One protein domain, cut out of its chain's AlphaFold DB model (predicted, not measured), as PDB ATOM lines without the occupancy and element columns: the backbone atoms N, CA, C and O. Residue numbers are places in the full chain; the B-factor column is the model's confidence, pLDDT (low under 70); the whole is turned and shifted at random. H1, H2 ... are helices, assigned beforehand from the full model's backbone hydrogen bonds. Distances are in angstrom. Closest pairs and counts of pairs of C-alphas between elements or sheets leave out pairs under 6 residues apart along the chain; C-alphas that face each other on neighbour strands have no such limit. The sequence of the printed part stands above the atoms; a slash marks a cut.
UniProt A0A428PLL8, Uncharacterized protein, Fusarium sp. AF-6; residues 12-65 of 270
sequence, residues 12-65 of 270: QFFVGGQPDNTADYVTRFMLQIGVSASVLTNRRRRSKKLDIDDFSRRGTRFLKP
ATOM      1  N   GLN A  12     210.921 227.209 300.925       85.38
ATOM      2  CA  GLN A  12     210.387 225.870 301.178       85.38
ATOM      3  C   GLN A  12     208.853 225.867 301.211       85.38
ATOM      4  O   GLN A  12     208.246 224.851 300.869       85.38
ATOM      5  N   PHE A  13     208.231 226.996 301.564       84.12
ATOM      6  CA  PHE A  13     206.779 227.121 301.717       84.12
ATOM      7  C   PHE A  13     206.089 227.627 300.455       84.12
ATOM      8  O   PHE A  13     204.994 227.163 300.143       84.12
ATOM      9  N   PHE A  14     206.734 228.519 299.699       86.25
ATOM     10  CA  PHE A  14     206.141 229.074 298.489       86.25
ATOM     11  C   PHE A  14     207.005 228.836 297.249       86.25
ATOM     12  O   PHE A  14     208.188 229.181 297.193       86.25
ATOM     13  N   VAL A  15     206.403 228.247 296.213       85.75
ATOM     14  CA  VAL A  15     207.064 228.065 294.916       85.75
ATOM     15  C   VAL A  15     207.081 229.406 294.181       85.75
ATOM     16  O   VAL A  15     206.031 229.898 293.787       85.75
ATOM     17  N   GLY A  16     208.266 229.979 293.961       82.75
ATOM     18  CA  GLY A  16     208.416 231.220 293.190       82.75
ATOM     19  C   GLY A  16     208.259 232.525 293.987       82.75
ATOM     20  O   GLY A  16     208.131 233.573 293.366       82.75
ATOM     21  N   GLY A  17     208.304 232.479 295.325       86.31
ATOM     22  CA  GLY A  17     208.230 233.654 296.216       86.31
ATOM     23  C   GLY A  17     206.923 233.722 297.008       86.31
ATOM     24  O   GLY A  17     206.118 232.799 296.909       86.31
ATOM     25  N   GLN A  18     206.677 234.797 297.763       87.31
ATOM     26  CA  GLN A  18     205.464 234.974 298.585       87.31
ATOM     27  C   GLN A  18     204.245 235.447 297.761       87.31
ATOM     28  O   GLN A  18     204.418 236.320 296.909       87.31
ATOM     29  N   PRO A  19     203.065 234.801 297.887       88.81
ATOM     30  CA  PRO A  19     201.838 235.167 297.164       88.81
ATOM     31  C   PRO A  19     201.260 236.513 297.573       88.81
ATOM     32  O   PRO A  19     201.173 236.797 298.762       88.81
ATOM     33  N   ASP A  20     200.819 237.280 296.569       88.50
ATOM     34  CA  ASP A  20     200.261 238.625 296.750       88.50
ATOM     35  C   ASP A  20     198.727 238.659 296.631       88.50
ATOM     36  O   ASP A  20     198.082 239.565 297.148       88.50
ATOM     37  N   ASN A  21     198.122 237.687 295.939       86.56
ATOM     38  CA  ASN A  21     196.676 237.609 295.713       86.56
ATOM     39  C   ASN A  21     196.178 236.150 295.704       86.56
ATOM     40  O   ASN A  21     196.969 235.204 295.685       86.56
ATOM     41  N   THR A  22     194.859 235.952 295.703       84.38
ATOM     42  CA  THR A  22     194.226 234.623 295.763       84.38
ATOM     43  C   THR A  22     194.621 233.719 294.591       84.38
ATOM     44  O   THR A  22     194.989 232.562 294.810       84.38
ATOM     45  N   ALA A  23     194.662 234.247 293.364       85.06
ATOM     46  CA  ALA A  23     195.088 233.502 292.175       85.06
ATOM     47  C   ALA A  23     196.538 232.994 292.291       85.06
ATOM     48  O   ALA A  23     196.878 231.876 291.876       85.06
ATOM     49  N   ASP A  24     197.407 233.802 292.893       88.50
ATOM     50  CA  ASP A  24     198.789 233.453 293.182       88.50
ATOM     51  C   ASP A  24     198.872 232.357 294.245       88.50
ATOM     52  O   ASP A  24     199.669 231.428 294.087       88.50
ATOM     53  N   TYR A  25     198.042 232.413 295.291       88.94
ATOM     54  CA  TYR A  25     197.939 231.336 296.279       88.94
ATOM     55  C   TYR A  25     197.501 230.017 295.630       88.94
ATOM     56  O   TYR A  25     198.147 228.992 295.866       88.94
ATOM     57  N   VAL A  26     196.478 230.035 294.766       87.56
ATOM     58  CA  VAL A  26     196.026 228.853 294.008       87.56
ATOM     59  C   VAL A  26     197.170 228.286 293.171       87.56
ATOM     60  O   VAL A  26     197.488 227.098 293.259       87.56
ATOM     61  N   THR A  27     197.838 229.140 292.396       88.62
ATOM     62  CA  THR A  27     198.947 228.744 291.516       88.62
ATOM     63  C   THR A  27     200.086 228.110 292.320       88.62
ATOM     64  O   THR A  27     200.582 227.037 291.966       88.62
ATOM     65  N   ARG A  28     200.498 228.735 293.428       90.00
ATOM     66  CA  ARG A  28     201.615 228.254 294.260       90.00
ATOM     67  C   ARG A  28     201.253 226.973 295.002       90.00
ATOM     68  O   ARG A  28     202.098 226.083 295.098       90.00
ATOM     69  N   PHE A  29     200.004 226.834 295.442       89.31
ATOM     70  CA  PHE A  29     199.487 225.591 296.006       89.31
ATOM     71  C   PHE A  29     199.525 224.452 294.979       89.31
ATOM     72  O   PHE A  29     200.078 223.390 295.268       89.31
ATOM     73  N   MET A  30     199.028 224.688 293.758       88.06
ATOM     74  CA  MET A  30     199.070 223.708 292.664       88.06
ATOM     75  C   MET A  30     200.505 223.259 292.361       88.06
ATOM     76  O   MET A  30     200.773 222.063 292.244       88.06
ATOM     77  N   LEU A  31     201.457 224.194 292.307       90.06
ATOM     78  CA  LEU A  31     202.873 223.866 292.130       90.06
ATOM     79  C   LEU A  31     203.443 223.055 293.308       90.06
ATOM     80  O   LEU A  31     204.257 222.156 293.093       90.06
ATOM     81  N   GLN A  32     203.027 223.345 294.545       89.19
ATOM     82  CA  GLN A  32     203.488 222.632 295.739       89.19
ATOM     83  C   GLN A  32     203.017 221.171 295.755       89.19
ATOM     84  O   GLN A  32     203.808 220.287 296.092       89.19
ATOM     85  N   ILE A  33     201.774 220.900 295.343       88.44
ATOM     86  CA  ILE A  33     201.231 219.533 295.214       88.44
ATOM     87  C   ILE A  33     201.727 218.800 293.955       88.44
ATOM     88  O   ILE A  33     201.369 217.648 293.726       88.44
ATOM     89  N   GLY A  34     202.571 219.451 293.149       87.75
ATOM     90  CA  GLY A  34     203.255 218.832 292.022       87.75
ATOM     91  C   GLY A  34     202.587 219.026 290.664       87.75
ATOM     92  O   GLY A  34     203.013 218.371 289.716       87.75
ATOM     93  N   VAL A  35     201.597 219.912 290.511       86.94
ATOM     94  CA  VAL A  35     201.079 220.281 289.180       86.94
ATOM     95  C   VAL A  35     202.194 220.951 288.373       86.94
ATOM     96  O   VAL A  35     202.957 221.776 288.882       86.94
ATOM     97  N   SER A  36     202.326 220.584 287.101       84.50
ATOM     98  CA  SER A  36     203.356 221.128 286.223       84.50
ATOM     99  C   SER A  36     203.105 222.602 285.902       84.50
ATOM    100  O   SER A  36     202.013 223.002 285.495       84.50
ATOM    101  N   ALA A  37     204.162 223.416 285.964       84.38
ATOM    102  CA  ALA A  37     204.100 224.831 285.591       84.38
ATOM    103  C   ALA A  37     203.609 225.054 284.145       84.38
ATOM    104  O   ALA A  37     202.961 226.060 283.863       84.38
ATOM    105  N   SER A  38     203.859 224.107 283.231       80.06
ATOM    106  CA  SER A  38     203.398 224.182 281.834       80.06
ATOM    107  C   SER A  38     201.873 224.129 281.682       80.06
ATOM    108  O   SER A  38     201.331 224.615 280.688       80.06
ATOM    109  N   VAL A  39     201.175 223.548 282.657       80.81
ATOM    110  CA  VAL A  39     199.708 223.473 282.691       80.81
ATOM    111  C   VAL A  39     199.140 224.822 283.114       80.81
ATOM    112  O   VAL A  39     198.197 225.322 282.505       80.81
ATOM    113  N   LEU A  40     199.788 225.463 284.090       76.38
ATOM    114  CA  LEU A  40     199.371 226.752 284.634       76.38
ATOM    115  C   LEU A  40     199.630 227.921 283.678       76.38
ATOM    116  O   LEU A  40     198.897 228.908 283.732       76.38
ATOM    117  N   THR A  41     200.618 227.828 282.784       75.00
ATOM    118  CA  THR A  41     200.894 228.865 281.771       75.00
ATOM    119  C   THR A  41     200.014 228.742 280.526       75.00
ATOM    120  O   THR A  41     199.850 229.712 279.784       75.00
ATOM    121  N   ASN A  42     199.401 227.579 280.285       66.06
ATOM    122  CA  ASN A  42     198.587 227.352 279.097       66.06
ATOM    123  C   ASN A  42     197.097 227.612 279.369       66.06
ATOM    124  O   ASN A  42     196.372 226.753 279.875       66.06
ATOM    125  N   ARG A  43     196.610 228.784 278.941       57.06
ATOM    126  CA  ARG A  43     195.206 229.214 279.102       57.06
ATOM    127  C   ARG A  43     194.180 228.214 278.543       57.06
ATOM    128  O   ARG A  43     193.065 228.162 279.044       57.06
ATOM    129  N   ARG A  44     194.549 227.389 277.550       54.00
ATOM    130  CA  ARG A  44     193.670 226.349 276.972       54.00
ATOM    131  C   ARG A  44     193.572 225.076 277.822       54.00
ATOM    132  O   ARG A  44     192.668 224.278 277.591       54.00
ATOM    133  N   ARG A  45     194.509 224.854 278.750       56.06
ATOM    134  CA  ARG A  45     194.532 223.681 279.642       56.06
ATOM    135  C   ARG A  45     193.956 223.971 281.027       56.06
ATOM    136  O   ARG A  45     193.414 223.055 281.624       56.06
ATOM    137  N   ARG A  46     193.971 225.231 281.486       56.81
ATOM    138  CA  ARG A  46     193.418 225.633 282.798       56.81
ATOM    139  C   ARG A  46     191.949 225.260 283.030       56.81
ATOM    140  O   ARG A  46     191.571 225.081 284.175       56.81
ATOM    141  N   SER A  47     191.126 225.160 281.982       53.06
ATOM    142  CA  SER A  47     189.697 224.830 282.127       53.06
ATOM    143  C   SER A  47     189.385 223.336 282.001       53.06
ATOM    144  O   SER A  47     188.213 222.963 281.985       53.06
ATOM    145  N   LYS A  48     190.396 222.482 281.803       60.84
ATOM    146  CA  LYS A  48     190.207 221.030 281.735       60.84
ATOM    147  C   LYS A  48     190.482 220.420 283.102       60.84
ATOM    148  O   LYS A  48     191.337 220.896 283.841       60.84
ATOM    149  N   LYS A  49     189.754 219.346 283.411       66.62
ATOM    150  CA  LYS A  49     190.022 218.509 284.581       66.62
ATOM    151  C   LYS A  49     191.476 218.030 284.513       66.62
ATOM    152  O   LYS A  49     191.887 217.551 283.459       66.62
ATOM    153  N   LEU A  50     192.215 218.201 285.610       71.00
ATOM    154  CA  LEU A  50     193.616 217.790 285.701       71.00
ATOM    155  C   LEU A  50     193.737 216.284 285.448       71.00
ATOM    156  O   LEU A  50     192.994 215.498 286.044       71.00
ATOM    157  N   ASP A  51     194.675 215.910 284.585       70.12
ATOM    158  CA  ASP A  51     195.052 214.521 284.330       70.12
ATOM    159  C   ASP A  51     196.384 214.181 285.023       70.12
ATOM    160  O   ASP A  51     197.121 215.061 285.468       70.12
ATOM    161  N   ILE A  52     196.727 212.899 285.115       68.69
ATOM    162  CA  ILE A  52     197.990 212.416 285.692       68.69
ATOM    163  C   ILE A  52     199.194 213.027 284.955       68.69
ATOM    164  O   ILE A  52     200.183 213.392 285.590       68.69
ATOM    165  N   ASP A  53     199.085 213.217 283.638       74.44
ATOM    166  CA  ASP A  53     200.122 213.838 282.803       74.44
ATOM    167  C   ASP A  53     200.339 215.334 283.096       74.44
ATOM    168  O   ASP A  53     201.372 215.903 282.725       74.44
ATOM    169  N   ASP A  54     199.390 215.981 283.779       80.12
ATOM    170  CA  ASP A  54     199.518 217.371 284.215       80.12
ATOM    171  C   ASP A  54     200.387 217.503 285.476       80.12
ATOM    172  O   ASP A  54     200.812 218.612 285.820       80.12
ATOM    173  N   PHE A  55     200.717 216.393 286.144       82.88
ATOM    174  CA  PHE A  55     201.625 216.379 287.285       82.88
ATOM    175  C   PHE A  55     203.087 216.271 286.840       82.88
ATOM    176  O   PHE A  55     203.492 215.485 285.984       82.88
ATOM    177  N   SER A  56     203.926 217.087 287.469       84.81
ATOM    178  CA  SER A  56     205.373 217.026 287.341       84.81
ATOM    179  C   SER A  56     205.894 215.667 287.797       84.81
ATOM    180  O   SER A  56     205.542 215.179 288.869       84.81
ATOM    181  N   ARG A  57     206.871 215.124 287.062       83.00
ATOM    182  CA  ARG A  57     207.626 213.925 287.471       83.00
ATOM    183  C   ARG A  57     208.290 214.053 288.845       83.00
ATOM    184  O   ARG A  57     208.609 213.042 289.456       83.00
ATOM    185  N   ARG A  58     208.543 215.281 289.317       81.62
ATOM    186  CA  ARG A  58     209.110 215.530 290.654       81.62
ATOM    187  C   ARG A  58     208.083 215.356 291.779       81.62
ATOM    188  O   ARG A  58     208.502 215.223 292.922       81.62
ATOM    189  N   GLY A  59     206.789 215.349 291.457       84.38
ATOM    190  CA  GLY A  59     205.699 215.193 292.414       84.38
ATOM    191  C   GLY A  59     205.590 216.337 293.424       84.38
ATOM    192  O   GLY A  59     206.097 217.442 293.205       84.38
ATOM    193  N   THR A  60     204.908 216.046 294.530       85.19
ATOM    194  CA  THR A  60     204.698 216.956 295.661       85.19
ATOM    195  C   THR A  60     206.018 217.384 296.293       85.19
ATOM    196  O   THR A  60     206.912 216.570 296.539       85.19
ATOM    197  N   ARG A  61     206.134 218.674 296.611       87.88
ATOM    198  CA  ARG A  61     207.274 219.216 297.354       87.88
ATOM    199  C   ARG A  61     207.081 218.987 298.852       87.88
ATOM    200  O   ARG A  61     206.090 219.415 299.437       87.88
ATOM    201  N   PHE A  62     208.078 218.368 299.469       84.69
ATOM    202  CA  PHE A  62     208.175 218.211 300.917       84.69
ATOM    203  C   PHE A  62     209.208 219.177 301.494       84.69
ATOM    204  O   PHE A  62     210.132 219.592 300.787       84.69
ATOM    205  N   LEU A  63     209.058 219.501 302.780       84.94
ATOM    206  CA  LEU A  63     210.072 220.240 303.525       84.94
ATOM    207  C   LEU A  63     211.390 219.467 303.480       84.94
ATOM    208  O   LEU A  63     211.430 218.267 303.766       84.94
ATOM    209  N   LYS A  64     212.463 220.158 303.100       84.56
ATOM    210  CA  LYS A  64     213.806 219.588 303.112       84.56
ATOM    211  C   LYS A  64     214.497 219.924 304.432       84.56
ATOM    212  O   LYS A  64     214.501 221.102 304.794       84.56
ATOM    213  N   PRO A  65     215.119 218.936 305.098       81.12
ATOM    214  CA  PRO A  65     216.016 219.212 306.209       81.12
ATOM    215  C   PRO A  65     217.132 220.163 305.759       81.12
ATOM    216  O   PRO A  65     217.710 219.969 304.684       81.12
TER     217      PRO A  65
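What this domain is: This is residues 12 to 65 of the 270 residues of an uncharacterized protein of Fusarium sp. AF-6 (UniProt A0A428PLL8). A flat piece with little regular structure: one helix, H1, stands between an incoming loop, residues 12 to 21, and a short helical turn, H2, near its later end. After H2 a long stretch with no named element, residues 42 to 65, swings out and runs back past that end of H1. The printed part has 54 residues with two named helices, H1 then H2, and no named strand; the class is all helix, though these hold only 16 residues. It is compact, with a radius of gyration of the C-alphas of 11.4 A, and spans 35 by 26 by 13 A.

Where its parts are: H1, residues 22 to 32, begins at C-alpha 22 (194.226, 234.623, 295.763) and is 15.2 A long. H2, residues 37 to 41, ends at C-alpha 41 (200.894, 228.865, 281.771).

How they stand to each other: H1 and H2 are close but not clearly touching; their closest C-alphas, of Leu 31 and Ala 37, are 6.7 A apart. In both helices every O i to N i+4 pair is within hydrogen-bond range.

The domain as a whole: The C-alphas farthest apart, of Arg 44 and Pro 65, are 37.5 A apart. The printed part has no cut, and the link from H1 to H2 is tight. Residues 42 to 49 and residue 52 have pLDDT under 70.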